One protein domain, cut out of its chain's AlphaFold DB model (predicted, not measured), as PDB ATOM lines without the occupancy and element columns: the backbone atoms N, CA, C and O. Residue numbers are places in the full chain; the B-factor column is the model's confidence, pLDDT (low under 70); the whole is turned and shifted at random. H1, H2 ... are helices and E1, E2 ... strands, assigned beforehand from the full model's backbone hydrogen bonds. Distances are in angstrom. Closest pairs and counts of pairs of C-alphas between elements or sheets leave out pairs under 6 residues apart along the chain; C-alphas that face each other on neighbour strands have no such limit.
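Overview. This is residues 30 to 112 of the 117 residues of the protein "RTX toxins and related Ca2+-binding proteins" of Vibrio variabilis (UniProt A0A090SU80). There is little regular structure: a loose rod mostly of long loops, with a small antiparallel sheet of three short strands and one short helix, H1, grazing it. Residues 54 to 79 run out from the sheet and fold back to it. The 83 printed residues have 18 in named elements, E1, E2, H1, E3 along the chain; the class is mixed, the sheet's order E1, E3, E2. The radius of gyration of the C-alphas is 14.8 A, the spans 53 by 24 by 18 A.

Along the chain. E1, residues 50 to 53, starts at C-alpha (222.634, 206.624, 114.956). E2 is residues 80 to 84, 13.5 A long, and H1 residues 97 to 100. E3, residues 103 to 107, 13.3 A, ends at C-alpha (227.539, 204.026, 116.172).

Arrangement. Inner strand E3 is antiparallel to E1 (N 105 to O 52, 2.9 A) and E2 (N 81 to O 106, 2.8 A). H1, too short for an O i to N i+4 pair, only grazes the sheet.

Size, cuts and confidence. The printed part has no cut. Links E1 to E2 and E2 to H1 are long. Residues 37 to 49, 61 to 64 and 108 to 112 have pLDDT under 70.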
ATOM      1  N   ALA A  30     221.906 184.133 147.427       73.81
ATOM      2  CA  ALA A  30     221.574 184.839 146.205       73.81
ATOM      3  C   ALA A  30     221.265 183.865 145.049       73.81
ATOM      4  O   ALA A  30     222.090 183.000 144.726       73.81
ATOM      5  N   ASP A  31     220.114 184.036 144.417       78.31
ATOM      6  CA  ASP A  31     219.662 183.371 143.210       78.31
ATOM      7  C   ASP A  31     220.268 184.005 141.946       78.31
ATOM      8  O   ASP A  31     220.837 185.100 141.929       78.31
ATOM      9  N   THR A  32     220.187 183.269 140.835       76.00
ATOM     10  CA  THR A  32     220.630 183.782 139.532       76.00
ATOM     11  C   THR A  32     219.570 184.739 138.977       76.00
ATOM     12  O   THR A  32     218.401 184.353 138.940       76.00
ATOM     13  N   PRO A  33     219.943 185.943 138.500       76.81
ATOM     14  CA  PRO A  33     218.981 186.881 137.932       76.81
ATOM     15  C   PRO A  33     218.321 186.314 136.672       76.81
ATOM     16  O   PRO A  33     218.984 185.672 135.848       76.81
ATOM     17  N   ASP A  34     217.028 186.585 136.509       82.56
ATOM     18  CA  ASP A  34     216.279 186.207 135.312       82.56
ATOM     19  C   ASP A  34     216.405 187.305 134.254       82.56
ATOM     20  O   ASP A  34     216.034 188.455 134.478       82.56
ATOM     21  N   TRP A  35     216.948 186.948 133.093       78.44
ATOM     22  CA  TRP A  35     217.184 187.881 131.992       78.44
ATOM     23  C   TRP A  35     216.006 187.978 131.024       78.44
ATOM     24  O   TRP A  35     216.019 188.864 130.177       78.44
ATOM     25  N   GLY A  36     215.034 187.056 131.072       72.94
ATOM     26  CA  GLY A  36     213.964 186.942 130.073       72.94
ATOM     27  C   GLY A  36     214.489 186.637 128.659       72.94
ATOM     28  O   GLY A  36     214.366 185.515 128.170       72.94
ATOM     29  N   SER A  37     215.096 187.633 128.001       64.81
ATOM     30  CA  SER A  37     215.844 187.538 126.742       64.81
ATOM     31  C   SER A  37     217.311 187.934 126.947       64.81
ATOM     32  O   SER A  37     217.629 189.086 127.195       64.81
ATOM     33  N   SER A  38     218.238 186.987 126.791       57.19
ATOM     34  CA  SER A  38     219.683 187.237 126.973       57.19
ATOM     35  C   SER A  38     220.395 187.753 125.716       57.19
ATOM     36  O   SER A  38     221.604 187.980 125.737       57.19
ATOM     37  N   GLN A  39     219.672 187.887 124.602       60.34
ATOM     38  CA  GLN A  39     220.183 188.458 123.360       60.34
ATOM     39  C   GLN A  39     219.327 189.646 122.947       60.34
ATOM     40  O   GLN A  39     218.145 189.499 122.647       60.34
ATOM     41  N   PHE A  40     219.970 190.806 122.890       64.19
ATOM     42  CA  PHE A  40     219.393 192.039 122.380       64.19
ATOM     43  C   PHE A  40     220.020 192.321 121.019       64.19
ATOM     44  O   PHE A  40     221.238 192.469 120.903       64.19
ATOM     45  N   GLU A  41     219.192 192.348 119.979       65.94
ATOM     46  CA  GLU A  41     219.651 192.565 118.611       65.94
ATOM     47  C   GLU A  41     219.432 194.025 118.213       65.94
ATOM     48  O   GLU A  41     218.305 194.496 118.048       65.94
ATOM     49  N   TYR A  42     220.533 194.748 118.032       64.19
ATOM     50  CA  TYR A  42     220.511 196.111 117.521       64.19
ATOM     51  C   TYR A  42     220.979 196.096 116.065       64.19
ATOM     52  O   TYR A  42     222.143 195.837 115.772       64.19
ATOM     53  N   ASN A  43     220.058 196.372 115.140       63.12
ATOM     54  CA  ASN A  43     220.370 196.470 113.716       63.12
ATOM     55  C   ASN A  43     220.978 197.840 113.410       63.12
ATOM     56  O   ASN A  43     220.304 198.873 113.468       63.12
ATOM     57  N   LEU A  44     222.262 197.840 113.071       62.69
ATOM     58  CA  LEU A  44     223.051 199.044 112.845       62.69
ATOM     59  C   LEU A  44     223.373 199.181 111.362       62.69
ATOM     60  O   LEU A  44     223.941 198.281 110.753       62.69
ATOM     61  N   THR A  45     223.015 200.320 110.770       61.31
ATOM     62  CA  THR A  45     223.481 200.687 109.430       61.31
ATOM     63  C   THR A  45     224.673 201.621 109.589       61.31
ATOM     64  O   THR A  45     224.508 202.731 110.084       61.31
ATOM     65  N   GLU A  46     225.855 201.181 109.160       58.88
ATOM     66  CA  GLU A  46     227.131 201.903 109.313       58.88
ATOM     67  C   GLU A  46     227.190 203.248 108.554       58.88
ATOM     68  O   GLU A  46     228.056 204.081 108.810       58.88
ATOM     69  N   ASP A  47     226.260 203.494 107.625       62.38
ATOM     70  CA  ASP A  47     226.332 204.653 106.728       62.38
ATOM     71  C   ASP A  47     225.869 205.980 107.360       62.38
ATOM     72  O   ASP A  47     226.169 207.051 106.828       62.38
ATOM     73  N   ILE A  48     225.180 205.941 108.509       59.75
ATOM     74  CA  ILE A  48     224.728 207.145 109.221       59.75
ATOM     75  C   ILE A  48     224.939 207.022 110.731       59.75
ATOM     76  O   ILE A  48     224.672 205.973 111.313       59.75
ATOM     77  N   ASP A  49     225.362 208.114 111.376       66.38
ATOM     78  CA  ASP A  49     225.442 208.171 112.837       66.38
ATOM     79  C   ASP A  49     224.039 207.952 113.422       66.38
ATOM     80  O   ASP A  49     223.101 208.706 113.139       66.38
ATOM     81  N   ARG A  50     223.882 206.907 114.239       72.06
ATOM     82  CA  ARG A  50     222.634 206.624 114.956       72.06
ATOM     83  C   ARG A  50     222.894 206.542 116.445       72.06
ATOM     84  O   ARG A  50     223.861 205.916 116.879       72.06
ATOM     85  N   THR A  51     221.980 207.144 117.198       79.81
ATOM     86  CA  THR A  51     221.910 207.024 118.650       79.81
ATOM     87  C   THR A  51     220.600 206.358 119.022       79.81
ATOM     88  O   THR A  51     219.546 206.751 118.521       79.81
ATOM     89  N   PHE A  52     220.662 205.369 119.901       82.31
ATOM     90  CA  PHE A  52     219.495 204.664 120.418       82.31
ATOM     91  C   PHE A  52     219.665 204.397 121.917       82.31
ATOM     92  O   PHE A  52     220.804 204.315 122.393       82.31
ATOM     93  N   PRO A  53     218.556 204.327 122.674       82.62
ATOM     94  CA  PRO A  53     218.607 203.948 124.078       82.62
ATOM     95  C   PRO A  53     219.059 202.492 124.222       82.62
ATOM     96  O   PRO A  53     218.744 201.651 123.376       82.62
ATOM     97  N   LEU A  54     219.812 202.214 125.284       81.88
ATOM     98  CA  LEU A  54     220.062 200.853 125.738       81.88
ATOM     99  C   LEU A  54     218.835 200.393 126.528       81.88
ATOM    100  O   LEU A  54     218.443 201.059 127.480       81.88
ATOM    101  N   ASP A  55     218.245 199.279 126.119       78.88
ATOM    102  CA  ASP A  55     217.063 198.699 126.760       78.88
ATOM    103  C   ASP A  55     217.395 197.250 127.099       78.88
ATOM    104  O   ASP A  55     217.331 196.367 126.243       78.88
ATOM    105  N   ILE A  56     217.923 197.069 128.309       78.06
ATOM    106  CA  ILE A  56     218.319 195.785 128.876       78.06
ATOM    107  C   ILE A  56     217.871 195.798 130.331       78.06
ATOM    108  O   ILE A  56     218.292 196.660 131.111       78.06
ATOM    109  N   ASP A  57     217.067 194.815 130.698       78.19
ATOM    110  CA  ASP A  57     216.624 194.589 132.061       78.19
ATOM    111  C   ASP A  57     216.802 193.121 132.451       78.19
ATOM    112  O   ASP A  57     216.799 192.209 131.622       78.19
ATOM    113  N   ALA A  58     217.024 192.913 133.740       77.88
ATOM    114  CA  ALA A  58     216.981 191.619 134.384       77.88
ATOM    115  C   ALA A  58     216.239 191.770 135.713       77.88
ATOM    116  O   ALA A  58     216.261 192.824 136.361       77.88
ATOM    117  N   LEU A  59     215.552 190.708 136.108       77.56
ATOM    118  CA  LEU A  59     214.702 190.678 137.283       77.56
ATOM    119  C   LEU A  59     215.412 189.945 138.420       77.56
ATOM    120  O   LEU A  59     216.043 188.903 138.222       77.56
ATOM    121  N   LEU A  60     215.282 190.501 139.626       79.00
ATOM    122  CA  LEU A  60     215.572 189.762 140.850       79.00
ATOM    123  C   LEU A  60     214.497 188.687 141.013       79.00
ATOM    124  O   LEU A  60     213.303 188.970 140.888       79.00
ATOM    125  N   VAL A  61     214.939 187.460 141.253       68.25
ATOM    126  CA  VAL A  61     214.046 186.316 141.470       68.25
ATOM    127  C   VAL A  61     213.679 186.209 142.951       68.25
ATOM    128  O   VAL A  61     212.571 185.777 143.277       68.25
ATOM    129  N   ASP A  62     214.562 186.668 143.842       69.19
ATOM    130  CA  ASP A  62     214.317 186.660 145.276       69.19
ATOM    131  C   ASP A  62     213.327 187.756 145.710       69.19
ATOM    132  O   ASP A  62     213.301 188.885 145.213       69.19
ATOM    133  N   THR A  63     212.480 187.399 146.670       64.50
ATOM    134  CA  THR A  63     211.356 188.203 147.169       64.50
ATOM    135  C   THR A  63     211.557 188.688 148.599       64.50
ATOM    136  O   THR A  63     210.786 189.530 149.066       64.50
ATOM    137  N   ASP A  64     212.590 188.214 149.302       68.44
ATOM    138  CA  ASP A  64     212.868 188.624 150.683       68.44
ATOM    139  C   ASP A  64     213.687 189.930 150.796       68.44
ATOM    140  O   ASP A  64     213.948 190.414 151.898       68.44
ATOM    141  N   SER A  65     213.983 190.564 149.651       70.50
ATOM    142  CA  SER A  65     214.728 191.829 149.517       70.50
ATOM    143  C   SER A  65     216.191 191.769 149.976       70.50
ATOM    144  O   SER A  65     216.794 192.818 150.218       70.50
ATOM    145  N   SER A  66     216.778 190.577 150.098       73.62
ATOM    146  CA  SER A  66     218.180 190.411 150.495       73.62
ATOM    147  C   SER A  66     219.191 190.668 149.366       73.62
ATOM    148  O   SER A  66     220.385 190.838 149.628       73.62
ATOM    149  N   GLU A  67     218.724 190.757 148.120       79.88
ATOM    150  CA  GLU A  67     219.568 190.822 146.929       79.88
ATOM    151  C   GLU A  67     219.702 192.217 146.311       79.88
ATOM    152  O   GLU A  67     218.852 193.098 146.442       79.88
ATOM    153  N   SER A  68     220.789 192.402 145.560       80.56
ATOM    154  CA  SER A  68     221.005 193.581 144.722       80.56
ATOM    155  C   SER A  68     221.543 193.169 143.355       80.56
ATOM    156  O   SER A  68     222.371 192.263 143.257       80.56
ATOM    157  N   LEU A  69     221.086 193.849 142.301       82.44
ATOM    158  CA  LEU A  69     221.463 193.557 140.921       82.44
ATOM    159  C   LEU A  69     222.446 194.597 140.383       82.44
ATOM    160  O   LEU A  69     222.262 195.806 140.553       82.44
ATOM    161  N   SER A  70     223.486 194.127 139.697       85.38
ATOM    162  CA  SER A  70     224.433 194.982 138.991       85.38
ATOM    163  C   SER A  70     224.778 194.406 137.627       85.38
ATOM    164  O   SER A  70     224.895 193.196 137.454       85.38
ATOM    165  N   TYR A  71     224.984 195.305 136.676       86.31
ATOM    166  CA  TYR A  71     225.281 195.003 135.287       86.31
ATOM    167  C   TYR A  71     226.735 195.318 134.969       86.31
ATOM    168  O   TYR A  71     227.264 196.340 135.408       86.31
ATOM    169  N   GLN A  72     227.372 194.477 134.158       89.25
ATOM    170  CA  GLN A  72     228.686 194.756 133.587       89.25
ATOM    171  C   GLN A  72     228.608 194.676 132.072       89.25
ATOM    172  O   GLN A  72     228.162 193.678 131.511       89.25
ATOM    173  N   ILE A  73     229.075 195.733 131.415       86.94
ATOM    174  CA  ILE A  73     229.159 195.791 129.958       86.94
ATOM    175  C   ILE A  73     230.603 195.501 129.573       86.94
ATOM    176  O   ILE A  73     231.525 196.155 130.064       86.94
ATOM    177  N   THR A  74     230.803 194.509 128.714       85.44
ATOM    178  CA  THR A  74     232.123 194.087 128.239       85.44
ATOM    179  C   THR A  74     232.062 193.776 126.753       85.44
ATOM    180  O   THR A  74     230.981 193.532 126.217       85.44
ATOM    181  N   ASN A  75     233.228 193.752 126.108       85.62
ATOM    182  CA  ASN A  75     233.373 193.357 124.710       85.62
ATOM    183  C   ASN A  75     232.575 194.258 123.754       85.62
ATOM    184  O   ASN A  75     231.900 193.774 122.844       85.62
ATOM    185  N   VAL A  76     232.630 195.575 123.972       84.31
ATOM    186  CA  VAL A  76     232.007 196.548 123.068       84.31
ATOM    187  C   VAL A  76     232.775 196.542 121.734       84.31
ATOM    188  O   VAL A  76     233.973 196.836 121.727       84.31
ATOM    189  N   PRO A  77     232.122 196.232 120.596       82.00
ATOM    190  CA  PRO A  77     232.781 196.210 119.291       82.00
ATOM    191  C   PRO A  77     233.372 197.569 118.889       82.00
ATOM    192  O   PRO A  77     232.868 198.628 119.275       82.00
ATOM    193  N   SER A  78     234.406 197.555 118.040       77.12
ATOM    194  CA  SER A  78     234.893 198.778 117.391       77.12
ATOM    195  C   SER A  78     233.779 199.430 116.561       77.12
ATOM    196  O   SER A  78     232.922 198.748 116.009       77.12
ATOM    197  N   GLY A  79     233.752 200.765 116.527       75.69
ATOM    198  CA  GLY A  79     232.685 201.534 115.871       75.69
ATOM    199  C   GLY A  79     231.470 201.819 116.764       75.69
ATOM    200  O   GLY A  79     230.727 202.766 116.494       75.69
ATOM    201  N   ILE A  80     231.313 201.099 117.883       82.00
ATOM    202  CA  ILE A  80     230.249 201.325 118.868       82.00
ATOM    203  C   ILE A  80     230.797 202.097 120.072       82.00
ATOM    204  O   ILE A  80     231.860 201.805 120.619       82.00
ATOM    205  N   THR A  81     230.078 203.127 120.504       85.88
ATOM    206  CA  THR A  81     230.365 203.876 121.730       85.88
ATOM    207  C   THR A  81     229.118 203.936 122.585       85.88
ATOM    208  O   THR A  81     228.112 204.496 122.168       85.88
ATOM    209  N   ILE A  82     229.204 203.424 123.808       88.44
ATOM    210  CA  ILE A  82     228.121 203.526 124.784       88.44
ATOM    211  C   ILE A  82     228.415 204.697 125.720       88.44
ATOM    212  O   ILE A  82     229.542 204.851 126.212       88.44
ATOM    213  N   LYS A  83     227.413 205.545 125.937       90.56
ATOM    214  CA  LYS A  83     227.500 206.733 126.782       90.56
ATOM    215  C   LYS A  83     226.429 206.725 127.854       90.56
ATOM    216  O   LYS A  83     225.271 206.463 127.557       90.56
ATOM    217  N   LEU A  84     226.811 207.105 129.062       90.56
ATOM    218  CA  LEU A  84     225.922 207.387 130.179       90.56
ATOM    219  C   LEU A  84     225.943 208.895 130.424       90.56
ATOM    220  O   LEU A  84     227.005 209.445 130.703       90.56
ATOM    221  N   ASN A  85     224.799 209.572 130.301       86.31
ATOM    222  CA  ASN A  85     224.697 211.026 130.515       86.31
ATOM    223  C   ASN A  85     225.711 211.867 129.709       86.31
ATOM    224  O   ASN A  85     226.137 212.935 130.136       86.31
ATOM    225  N   GLY A  86     226.088 211.389 128.518       84.31
ATOM    226  CA  GLY A  86     227.048 212.052 127.629       84.31
ATOM    227  C   GLY A  86     228.498 211.578 127.769       84.31
ATOM    228  O   GLY A  86     229.265 211.739 126.814       84.31
ATOM    229  N   ASP A  87     228.852 210.913 128.869       88.62
ATOM    230  CA  ASP A  87     230.190 210.373 129.121       88.62
ATOM    231  C   ASP A  87     230.318 208.924 128.654       88.62
ATOM    232  O   ASP A  87     229.403 208.121 128.827       88.62
ATOM    233  N   LYS A  88     231.470 208.556 128.079       88.69
ATOM    234  CA  LYS A  88     231.728 207.167 127.668       88.69
ATOM    235  C   LYS A  88     231.762 206.258 128.901       88.69
ATOM    236  O   LYS A  88     232.428 206.570 129.887       88.69
ATOM    237  N   ILE A  89     231.083 205.116 128.822       91.44
ATOM    238  CA  ILE A  89     231.133 204.104 129.882       91.44
ATOM    239  C   ILE A  89     232.523 203.455 129.976       91.44
ATOM    240  O   ILE A  89     233.323 203.492 129.039       91.44
ATOM    241  N   VAL A  90     232.790 202.823 131.113       90.62
ATOM    242  CA  VAL A  90     233.987 202.019 131.353       90.62
ATOM    243  C   VAL A  90     233.573 200.556 131.278       90.62
ATOM    244  O   VAL A  90     232.727 200.110 132.051       90.62
ATOM    245  N   GLU A  91     234.159 199.813 130.344       89.88
ATOM    246  CA  GLU A  91     233.918 198.374 130.232       89.88
ATOM    247  C   GLU A  91     234.391 197.645 131.497       89.88
ATOM    248  O   GLU A  91     235.413 197.994 132.088       89.88
ATOM    249  N   GLY A  92     233.621 196.652 131.939       86.25
ATOM    250  CA  GLY A  92     233.878 195.901 133.173       86.25
ATOM    251  C   GLY A  92     233.536 196.649 134.468       86.25
ATOM    252  O   GLY A  92     233.698 196.093 135.552       86.25
ATOM    253  N   LYS A  93     233.041 197.891 134.394       91.00
ATOM    254  CA  LYS A  93     232.491 198.586 135.563       91.00
ATOM    255  C   LYS A  93     231.086 198.063 135.875       91.00
ATOM    256  O   LYS A  93     230.302 197.797 134.969       91.00
ATOM    257  N   SER A  94     230.773 197.974 137.166       89.88
ATOM    258  CA  SER A  94     229.423 197.708 137.662       89.88
ATOM    259  C   SER A  94     228.508 198.926 137.506       89.88
ATOM    260  O   SER A  94     228.841 200.028 137.956       89.88
ATOM    261  N   TYR A  95     227.344 198.697 136.904       90.31
ATOM    262  CA  TYR A  95     226.270 199.664 136.688       90.31
ATOM    263  C   TYR A  95     224.963 199.202 137.342       90.31
ATOM    264  O   TYR A  95     224.774 198.009 137.591       90.31
ATOM    265  N   THR A  96     224.068 200.144 137.636       89.94
ATOM    266  CA  THR A  96     222.710 199.886 138.151       89.94
ATOM    267  C   THR A  96     221.669 199.957 137.031       89.94
ATOM    268  O   THR A  96     221.941 200.548 135.986       89.94
ATOM    269  N   GLN A  97     220.460 199.425 137.259       88.00
ATOM    270  CA  GLN A  97     219.358 199.516 136.284       88.00
ATOM    271  C   GLN A  97     219.109 200.964 135.844       88.00
ATOM    272  O   GLN A  97     219.162 201.273 134.662       88.00
ATOM    273  N   SER A  98     218.990 201.893 136.798       86.25
ATOM    274  CA  SER A  98     218.750 203.308 136.485       86.25
ATOM    275  C   SER A  98     219.864 203.956 135.661       86.25
ATOM    276  O   SER A  98     219.631 204.978 135.020       86.25
ATOM    277  N   GLN A  99     221.087 203.418 135.720       90.31
ATOM    278  CA  GLN A  99     222.170 203.860 134.848       90.31
ATOM    279  C   GLN A  99     221.998 203.279 133.447       90.31
ATOM    280  O   GLN A  99     222.139 204.038 132.497       90.31
ATOM    281  N   LEU A 100     221.669 201.991 133.308       87.81
ATOM    282  CA  LEU A 100     221.392 201.365 132.010       87.81
ATOM    283  C   LEU A 100     220.262 202.082 131.264       87.81
ATOM    284  O   LEU A 100     220.449 202.417 130.100       87.81
ATOM    285  N   ASP A 101     219.180 202.443 131.956       86.88
ATOM    286  CA  ASP A 101     218.034 203.166 131.375       86.88
ATOM    287  C   ASP A 101     218.419 204.555 130.816       86.88
ATOM    288  O   ASP A 101     217.714 205.140 129.993       86.88
ATOM    289  N   GLN A 102     219.544 205.114 131.277       89.12
ATOM    290  CA  GLN A 102     220.104 206.392 130.821       89.12
ATOM    291  C   GLN A 102     221.245 206.209 129.809       89.12
ATOM    292  O   GLN A 102     221.831 207.199 129.346       89.12
ATOM    293  N   MET A 103     221.617 204.969 129.483       90.56
ATOM    294  CA  MET A 103     222.666 204.698 128.514       90.56
ATOM    295  C   MET A 103     222.153 204.846 127.089       90.56
ATOM    296  O   MET A 103     221.040 204.473 126.726       90.56
ATOM    297  N   THR A 104     223.028 205.380 126.251       88.38
ATOM    298  CA  THR A 104     222.802 205.543 124.822       88.38
ATOM    299  C   THR A 104     223.932 204.881 124.063       88.38
ATOM    300  O   THR A 104     225.105 205.029 124.412       88.38
ATOM    301  N   ILE A 105     223.584 204.150 123.016       85.25
ATOM    302  CA  ILE A 105     224.547 203.551 122.106       85.25
ATOM    303  C   ILE A 105     224.648 204.457 120.886       85.25
ATOM    304  O   ILE A 105     223.646 204.776 120.251       85.25
ATOM    305  N   THR A 106     225.866 204.878 120.563       82.44
ATOM    306  CA  THR A 106     226.196 205.627 119.354       82.44
ATOM    307  C   THR A 106     227.073 204.768 118.462       82.44
ATOM    308  O   THR A 106     228.126 204.297 118.894       82.44
ATOM    309  N   VAL A 107     226.684 204.623 117.202       78.44
ATOM    310  CA  VAL A 107     227.539 204.026 116.172       78.44
ATOM    311  C   VAL A 107     228.163 205.151 115.379       78.44
ATOM    312  O   VAL A 107     227.443 206.024 114.894       78.44
ATOM    313  N   LYS A 108     229.491 205.153 115.284       67.19
ATOM    314  CA  LYS A 108     230.197 206.067 114.393       67.19
ATOM    315  C   LYS A 108     230.432 205.398 113.056       67.19
ATOM    316  O   LYS A 108     230.881 204.257 113.015       67.19
ATOM    317  N   LYS A 109     230.233 206.164 111.990       66.00
ATOM    318  CA  LYS A 109     230.722 205.806 110.659       66.00
ATOM    319  C   LYS A 109     232.221 205.490 110.709       66.00
ATOM    320  O   LYS A 109     233.019 206.351 111.099       66.00
ATOM    321  N   GLU A 110     232.616 204.297 110.269       60.00
ATOM    322  CA  GLU A 110     234.018 204.042 109.945       60.00
ATOM    323  C   GLU A 110     234.346 204.747 108.616       60.00
ATOM    324  O   GLU A 110     233.539 204.739 107.680       60.00
ATOM    325  N   PRO A 111     235.491 205.447 108.496       56.44
ATOM    326  CA  PRO A 111     235.855 206.085 107.243       56.44
ATOM    327  C   PRO A 111     236.092 205.003 106.192       56.44
ATOM    328  O   PRO A 111     237.128 204.338 106.186       56.44
ATOM    329  N   CYS A 112     235.136 204.846 105.277       58.16
ATOM    330  CA  CYS A 112     235.299 204.026 104.092       58.16
ATOM    331  C   CYS A 112     236.505 204.589 103.317       58.16
ATOM    332  O   CYS A 112     236.412 205.679 102.765       58.16
TER     333      CYS A 112